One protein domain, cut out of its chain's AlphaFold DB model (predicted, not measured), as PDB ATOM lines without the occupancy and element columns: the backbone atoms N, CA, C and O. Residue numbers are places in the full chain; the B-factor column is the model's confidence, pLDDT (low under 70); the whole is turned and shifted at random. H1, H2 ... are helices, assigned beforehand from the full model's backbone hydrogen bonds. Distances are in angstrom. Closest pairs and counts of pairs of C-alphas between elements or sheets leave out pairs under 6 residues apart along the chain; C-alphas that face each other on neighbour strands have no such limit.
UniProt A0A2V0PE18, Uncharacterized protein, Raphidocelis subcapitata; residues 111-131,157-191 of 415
ATOM      1  N   TYR A 111      72.183  90.300  40.741       82.44
ATOM      2  CA  TYR A 111      72.526  89.635  39.476       82.44
ATOM      3  C   TYR A 111      73.546  88.507  39.657       82.44
ATOM      4  O   TYR A 111      73.916  87.873  38.677       82.44
ATOM      5  N   VAL A 112      74.060  88.303  40.871       85.69
ATOM      6  CA  VAL A 112      75.081  87.284  41.123       85.69
ATOM      7  C   VAL A 112      74.390  85.926  41.181       85.69
ATOM      8  O   VAL A 112      73.374  85.779  41.870       85.69
ATOM      9  N   SER A 113      74.935  84.933  40.476       87.50
ATOM     10  CA  SER A 113      74.376  83.584  40.472       87.50
ATOM     11  C   SER A 113      74.350  83.005  41.883       87.50
ATOM     12  O   SER A 113      75.360  82.934  42.589       87.50
ATOM     13  N   ARG A 114      73.167  82.544  42.297       89.25
ATOM     14  CA  ARG A 114      72.971  81.893  43.597       89.25
ATOM     15  C   ARG A 114      73.874  80.664  43.736       89.25
ATOM     16  O   ARG A 114      74.373  80.392  44.825       89.25
ATOM     17  N   GLU A 115      74.079  79.924  42.648       88.56
ATOM     18  CA  GLU A 115      74.923  78.729  42.634       88.56
ATOM     19  C   GLU A 115      76.399  79.051  42.813       88.56
ATOM     20  O   GLU A 115      77.077  78.391  43.599       88.56
ATOM     21  N   GLU A 116      76.894  80.088  42.146       87.62
ATOM     22  CA  GLU A 116      78.286  80.516  42.284       87.62
ATOM     23  C   GLU A 116      78.583  81.012  43.700       87.62
ATOM     24  O   GLU A 116      79.601  80.635  44.279       87.62
ATOM     25  N   VAL A 117      77.659  81.764  44.313       91.06
ATOM     26  CA  VAL A 117      77.781  82.176  45.722       91.06
ATOM     27  C   VAL A 117      77.828  80.958  46.642       91.06
ATOM     28  O   VAL A 117      78.648  80.906  47.558       91.06
ATOM     29  N   MET A 118      76.991  79.946  46.396       92.56
ATOM     30  CA  MET A 118      77.035  78.702  47.168       92.56
ATOM     31  C   MET A 118      78.367  77.966  47.001       92.56
ATOM     32  O   MET A 118      78.926  77.513  47.998       92.56
ATOM     33  N   ARG A 119      78.912  77.873  45.782       90.94
ATOM     34  CA  ARG A 119      80.228  77.254  45.540       90.94
ATOM     35  C   ARG A 119      81.344  78.019  46.256       90.94
ATOM     36  O   ARG A 119      82.153  77.401  46.947       90.94
ATOM     37  N   LEU A 120      81.332  79.352  46.181       90.75
ATOM     38  CA  LEU A 120      82.267  80.218  46.903       90.75
ATOM     39  C   LEU A 120      82.208  79.969  48.418       90.75
ATOM     40  O   LEU A 120      83.239  79.792  49.070       90.75
ATOM     41  N   GLY A 121      80.998  79.906  48.977       93.06
ATOM     42  CA  GLY A 121      80.789  79.671  50.400       93.06
ATOM     43  C   GLY A 121      81.160  78.266  50.859       93.06
ATOM     44  O   GLY A 121      81.772  78.118  51.915       93.06
ATOM     45  N   ALA A 122      80.856  77.236  50.067       91.88
ATOM     46  CA  ALA A 122      81.290  75.867  50.337       91.88
ATOM     47  C   ALA A 122      82.825  75.769  50.380       91.88
ATOM     48  O   ALA A 122      83.377  75.179  51.312       91.88
ATOM     49  N   GLY A 123      83.516  76.427  49.442       90.75
ATOM     50  CA  GLY A 123      84.977  76.539  49.444       90.75
ATOM     51  C   GLY A 123      85.516  77.271  50.678       90.75
ATOM     52  O   GLY A 123      86.451  76.796  51.322       90.75
ATOM     53  N   ALA A 124      84.896  78.389  51.067       90.00
ATOM     54  CA  ALA A 124      85.276  79.132  52.270       90.00
ATOM     55  C   ALA A 124      85.088  78.308  53.559       90.00
ATOM     56  O   ALA A 124      85.953  78.307  54.439       90.00
ATOM     57  N   LEU A 125      83.982  77.566  53.663       90.38
ATOM     58  CA  LEU A 125      83.709  76.667  54.787       90.38
ATOM     59  C   LEU A 125      84.706  75.507  54.846       90.38
ATOM     60  O   LEU A 125      85.170  75.173  55.936       90.38
ATOM     61  N   ALA A 126      85.069  74.930  53.697       87.88
ATOM     62  CA  ALA A 126      86.083  73.883  53.617       87.88
ATOM     63  C   ALA A 126      87.451  74.383  54.110       87.88
ATOM     64  O   ALA A 126      88.023  73.776  55.014       87.88
ATOM     65  N   ARG A 127      87.936  75.538  53.625       86.38
ATOM     66  CA  ARG A 127      89.203  76.143  54.095       86.38
ATOM     67  C   ARG A 127      89.217  76.350  55.609       86.38
ATOM     68  O   ARG A 127      90.166  75.966  56.292       86.38
ATOM     69  N   LYS A 128      88.119  76.891  56.150       85.50
ATOM     70  CA  LYS A 128      87.960  77.097  57.594       85.50
ATOM     71  C   LYS A 128      88.022  75.780  58.377       85.50
ATOM     72  O   LYS A 128      88.623  75.750  59.447       85.50
ATOM     73  N   ALA A 129      87.421  74.707  57.860       83.12
ATOM     74  CA  ALA A 129      87.455  73.385  58.490       83.12
ATOM     75  C   ALA A 129      88.863  72.761  58.487       83.12
ATOM     76  O   ALA A 129      89.219  72.062  59.432       83.12
ATOM     77  N   HIS A 130      89.681  73.060  57.474       82.88
ATOM     78  CA  HIS A 130      91.072  72.605  57.381       82.88
ATOM     79  C   HIS A 130      92.068  73.455  58.188       82.88
ATOM     80  O   HIS A 130      93.258  73.154  58.198       82.88
ATOM     81  N   GLY A 131      91.606  74.495  58.892       72.19
ATOM     82  CA  GLY A 131      92.480  75.381  59.667       72.19
ATOM     83  C   GLY A 131      93.370  76.277  58.800       72.19
ATOM     84  O   GLY A 131      94.316  76.876  59.311       72.19
ATOM     85  N   ALA A 157      78.070  72.613  54.715       58.00
ATOM     86  CA  ALA A 157      78.372  72.603  53.280       58.00
ATOM     87  C   ALA A 157      79.856  72.356  52.929       58.00
ATOM     88  O   ALA A 157      80.230  72.409  51.759       58.00
ATOM     89  N   ALA A 158      80.714  72.120  53.926       60.31
ATOM     90  CA  ALA A 158      82.132  71.860  53.713       60.31
ATOM     91  C   ALA A 158      82.328  70.512  52.998       60.31
ATOM     92  O   ALA A 158      81.832  69.485  53.456       60.31
ATOM     93  N   GLY A 159      83.052  70.519  51.878       59.38
ATOM     94  CA  GLY A 159      83.358  69.305  51.112       59.38
ATOM     95  C   GLY A 159      82.233  68.808  50.197       59.38
ATOM     96  O   GLY A 159      82.367  67.732  49.615       59.38
ATOM     97  N   LEU A 160      81.140  69.567  50.032       68.69
ATOM     98  CA  LEU A 160      80.133  69.260  49.016       68.69
ATOM     99  C   LEU A 160      80.665  69.599  47.617       68.69
ATOM    100  O   LEU A 160      81.216  70.673  47.384       68.69
ATOM    101  N   SER A 161      80.478  68.669  46.684       70.19
ATOM    102  CA  SER A 161      80.788  68.825  45.261       70.19
ATOM    103  C   SER A 161      79.528  68.601  44.418       70.19
ATOM    104  O   SER A 161      78.490  68.171  44.929       70.19
ATOM    105  N   GLY A 162      79.596  68.923  43.125       78.25
ATOM    106  CA  GLY A 162      78.460  68.811  42.206       78.25
ATOM    107  C   GLY A 162      77.524  70.022  42.227       78.25
ATOM    108  O   GLY A 162      77.879  71.091  42.723       78.25
ATOM    109  N   ASP A 163      76.342  69.854  41.635       84.25
ATOM    110  CA  ASP A 163      75.339  70.912  41.482       84.25
ATOM    111  C   ASP A 163      74.782  71.374  42.850       84.25
ATOM    112  O   ASP A 163      74.146  70.573  43.550       84.25
ATOM    113  N   PRO A 164      74.968  72.658  43.228       86.81
ATOM    114  CA  PRO A 164      74.406  73.225  44.448       86.81
ATOM    115  C   PRO A 164      72.886  73.106  44.583       86.81
ATOM    116  O   PRO A 164      72.378  73.081  45.708       86.81
ATOM    117  N   GLY A 165      72.148  73.005  43.473       87.62
ATOM    118  CA  GLY A 165      70.700  72.792  43.475       87.62
ATOM    119  C   GLY A 165      70.278  71.482  44.148       87.62
ATOM    120  O   GLY A 165      69.200  71.416  44.742       87.62
ATOM    121  N   GLY A 166      71.144  70.462  44.122       88.88
ATOM    122  CA  GLY A 166      70.911  69.149  44.731       88.88
ATOM    123  C   GLY A 166      71.354  69.019  46.192       88.88
ATOM    124  O   GLY A 166      71.144  67.968  46.800       88.88
ATOM    125  N   TRP A 167      71.980  70.043  46.778       91.44
ATOM    126  CA  TRP A 167      72.483  69.971  48.153       91.44
ATOM    127  C   TRP A 167      71.350  70.016  49.194       91.44
ATOM    128  O   TRP A 167      70.307  70.621  48.933       91.44
ATOM    129  N   PRO A 168      71.543  69.451  50.404       94.00
ATOM    130  CA  PRO A 168      70.591  69.608  51.505       94.00
ATOM    131  C   PRO A 168      70.292  71.083  51.803       94.00
ATOM    132  O   PRO A 168      71.196  71.917  51.767       94.00
ATOM    133  N   ALA A 169      69.043  71.415  52.142       92.44
ATOM    134  CA  ALA A 169      68.608  72.805  52.327       92.44
ATOM    135  C   ALA A 169      69.437  73.575  53.374       92.44
ATOM    136  O   ALA A 169      69.790  74.733  53.155       92.44
ATOM    137  N   GLU A 170      69.798  72.922  54.481       89.88
ATOM    138  CA  GLU A 170      70.658  73.503  55.521       89.88
ATOM    139  C   GLU A 170      72.066  73.808  54.996       89.88
ATOM    140  O   GLU A 170      72.618  74.874  55.268       89.88
ATOM    141  N   ALA A 171      72.619  72.916  54.169       90.00
ATOM    142  CA  ALA A 171      73.907  73.129  53.527       90.00
ATOM    143  C   ALA A 171      73.841  74.267  52.500       90.00
ATOM    144  O   ALA A 171      74.725  75.117  52.488       90.00
ATOM    145  N   GLN A 172      72.776  74.359  51.697       93.31
ATOM    146  CA  GLN A 172      72.581  75.495  50.790       93.31
ATOM    147  C   GLN A 172      72.517  76.825  51.553       93.31
ATOM    148  O   GLN A 172      73.160  77.794  51.158       93.31
ATOM    149  N   ALA A 173      71.774  76.879  52.663       93.31
ATOM    150  CA  ALA A 173      71.668  78.083  53.485       93.31
ATOM    151  C   ALA A 173      73.022  78.483  54.099       93.31
ATOM    152  O   ALA A 173      73.412  79.650  54.026       93.31
ATOM    153  N   ALA A 174      73.764  77.517  54.648       92.56
ATOM    154  CA  ALA A 174      75.098  77.748  55.196       92.56
ATOM    155  C   ALA A 174      76.094  78.206  54.117       92.56
ATOM    156  O   ALA A 174      76.846  79.156  54.338       92.56
ATOM    157  N   ALA A 175      76.070  77.567  52.945       93.94
ATOM    158  CA  ALA A 175      76.900  77.926  51.803       93.94
ATOM    159  C   ALA A 175      76.586  79.335  51.295       93.94
ATOM    160  O   ALA A 175      77.504  80.105  51.056       93.94
ATOM    161  N   LEU A 176      75.312  79.722  51.187       94.06
ATOM    162  CA  LEU A 176      74.941  81.082  50.783       94.06
ATOM    163  C   LEU A 176      75.447  82.137  51.760       94.06
ATOM    164  O   LEU A 176      76.059  83.119  51.345       94.06
ATOM    165  N   ALA A 177      75.212  81.932  53.057       94.25
ATOM    166  CA  ALA A 177      75.655  82.870  54.081       94.25
ATOM    167  C   ALA A 177      77.186  83.026  54.072       94.25
ATOM    168  O   ALA A 177      77.697  84.147  54.083       94.25
ATOM    169  N   ALA A 178      77.916  81.909  53.997       94.62
ATOM    170  CA  ALA A 178      79.371  81.916  53.887       94.62
ATOM    171  C   ALA A 178      79.857  82.536  52.569       94.62
ATOM    172  O   ALA A 178      80.857  83.245  52.563       94.62
ATOM    173  N   GLY A 179      79.141  82.304  51.470       94.00
ATOM    174  CA  GLY A 179      79.466  82.821  50.148       94.00
ATOM    175  C   GLY A 179      79.387  84.336  50.088       94.00
ATOM    176  O   GLY A 179      80.337  84.971  49.647       94.00
ATOM    177  N   TYR A 180      78.311  84.938  50.602       93.38
ATOM    178  CA  TYR A 180      78.205  86.399  50.669       93.38
ATOM    179  C   TYR A 180      79.227  87.023  51.626       93.38
ATOM    180  O   TYR A 180      79.764  88.094  51.340       93.38
ATOM    181  N   ALA A 181      79.535  86.355  52.741       93.25
ATOM    182  CA  ALA A 181      80.597  86.803  53.636       93.25
ATOM    183  C   ALA A 181      81.969  86.790  52.939       93.25
ATOM    184  O   ALA A 181      82.710  87.767  53.033       93.25
ATOM    185  N   GLU A 182      82.286  85.720  52.206       93.81
ATOM    186  CA  GLU A 182      83.537  85.607  51.452       93.81
ATOM    187  C   GLU A 182      83.593  86.586  50.274       93.81
ATOM    188  O   GLU A 182      84.625  87.213  50.052       93.81
ATOM    189  N   TRP A 183      82.481  86.789  49.566       92.31
ATOM    190  CA  TRP A 183      82.357  87.791  48.508       92.31
ATOM    191  C   TRP A 183      82.706  89.188  49.024       92.31
ATOM    192  O   TRP A 183      83.586  89.859  48.487       92.31
ATOM    193  N   ASN A 184      82.083  89.607  50.128       92.06
ATOM    194  CA  ASN A 184      82.378  90.897  50.744       92.06
ATOM    195  C   ASN A 184      83.820  90.963  51.261       92.06
ATOM    196  O   ASN A 184      84.456  92.007  51.131       92.06
ATOM    197  N   ARG A 185      84.375  89.862  51.786       93.81
ATOM    198  CA  ARG A 185      85.788  89.799  52.183       93.81
ATOM    199  C   ARG A 185      86.713  90.054  50.993       93.81
ATOM    200  O   ARG A 185      87.607  90.875  51.126       93.81
ATOM    201  N   LEU A 186      86.478  89.423  49.841       91.88
ATOM    202  CA  LEU A 186      87.260  89.627  48.609       91.88
ATOM    203  C   LEU A 186      87.175  91.066  48.077       91.88
ATOM    204  O   LEU A 186      88.070  91.527  47.370       91.88
ATOM    205  N   LEU A 187      86.117  91.789  48.441       92.75
ATOM    206  CA  LEU A 187      85.940  93.216  48.182       92.75
ATOM    207  C   LEU A 187      86.510  94.100  49.302       92.75
ATOM    208  O   LEU A 187      86.223  95.298  49.352       92.75
ATOM    209  N   GLY A 188      87.294  93.552  50.228       90.50
ATOM    210  CA  GLY A 188      88.013  94.302  51.255       90.50
ATOM    211  C   GLY A 188      89.044  95.274  50.668       90.50
ATOM    212  O   GLY A 188      89.321  95.277  49.468       90.50
ATOM    213  N   ALA A 189      89.586  96.153  51.508       88.56
ATOM    214  CA  ALA A 189      90.695  97.024  51.123       88.56
ATOM    215  C   ALA A 189      92.002  96.218  51.144       88.56
ATOM    216  O   ALA A 189      92.255  95.527  52.130       88.56
ATOM    217  N   GLY A 190      92.822  96.312  50.092       89.25
ATOM    218  CA  GLY A 190      94.058  95.527  49.972       89.25
ATOM    219  C   GLY A 190      93.847  94.103  49.445       89.25
ATOM    220  O   GLY A 190      94.800  93.332  49.347       89.25
ATOM    221  N   GLU A 191      92.606  93.731  49.130       91.44
ATOM    222  CA  GLU A 191      92.273  92.438  48.542       91.44
ATOM    223  C   GLU A 191      92.354  92.548  47.023       91.44
ATOM    224  O   GLU A 191      91.716  93.411  46.420       91.44
TER     225      GLU A 191
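Overview. This is residues 111 to 131 and 157 to 191 of the 415 residues of an uncharacterized protein of Raphidocelis subcapitata (UniProt A0A2V0PE18). Two helices, H1 and then H2, cross near their middles as an X, almost at right angles, and a stretch with no named element, residues 157 to 168, leads into H2. At the far end of H2, residues 184 to 191 stick out, of which 184 to 186 belong to H2. The printed part has 56 residues and no named strand; its class is all helix. It is compact, with a radius of gyration of the C-alphas of 11.0 A, and flat, spanning 35 by 32 by 16 A.

Along the chain. H1, residues 114 to 129, runs 22.4 A from C-alpha 114 at (72.971, 81.893, 43.597). H2, residues 169 to 186, runs 25.4 A to C-alpha 186 at (87.260, 89.627, 48.609).

Arrangement. H1 and H2 touch, and their closest C-alphas, those of Gly 121 and Gly 179, are 3.4 A apart. Their lines are about perpendicular, at 84 degrees. In H1 and H2 every O i to N i+4 pair is within hydrogen-bond range.

Size, cuts and confidence. The C-alphas farthest apart, those of Gly 166 and Gly 190, are 35.5 A apart. Residues 132 to 156 are not printed; C-alphas 131 and 157 are 15.7 A apart across this cut, in the link from H1 to H2. Residues 157 to 160 have pLDDT under 70.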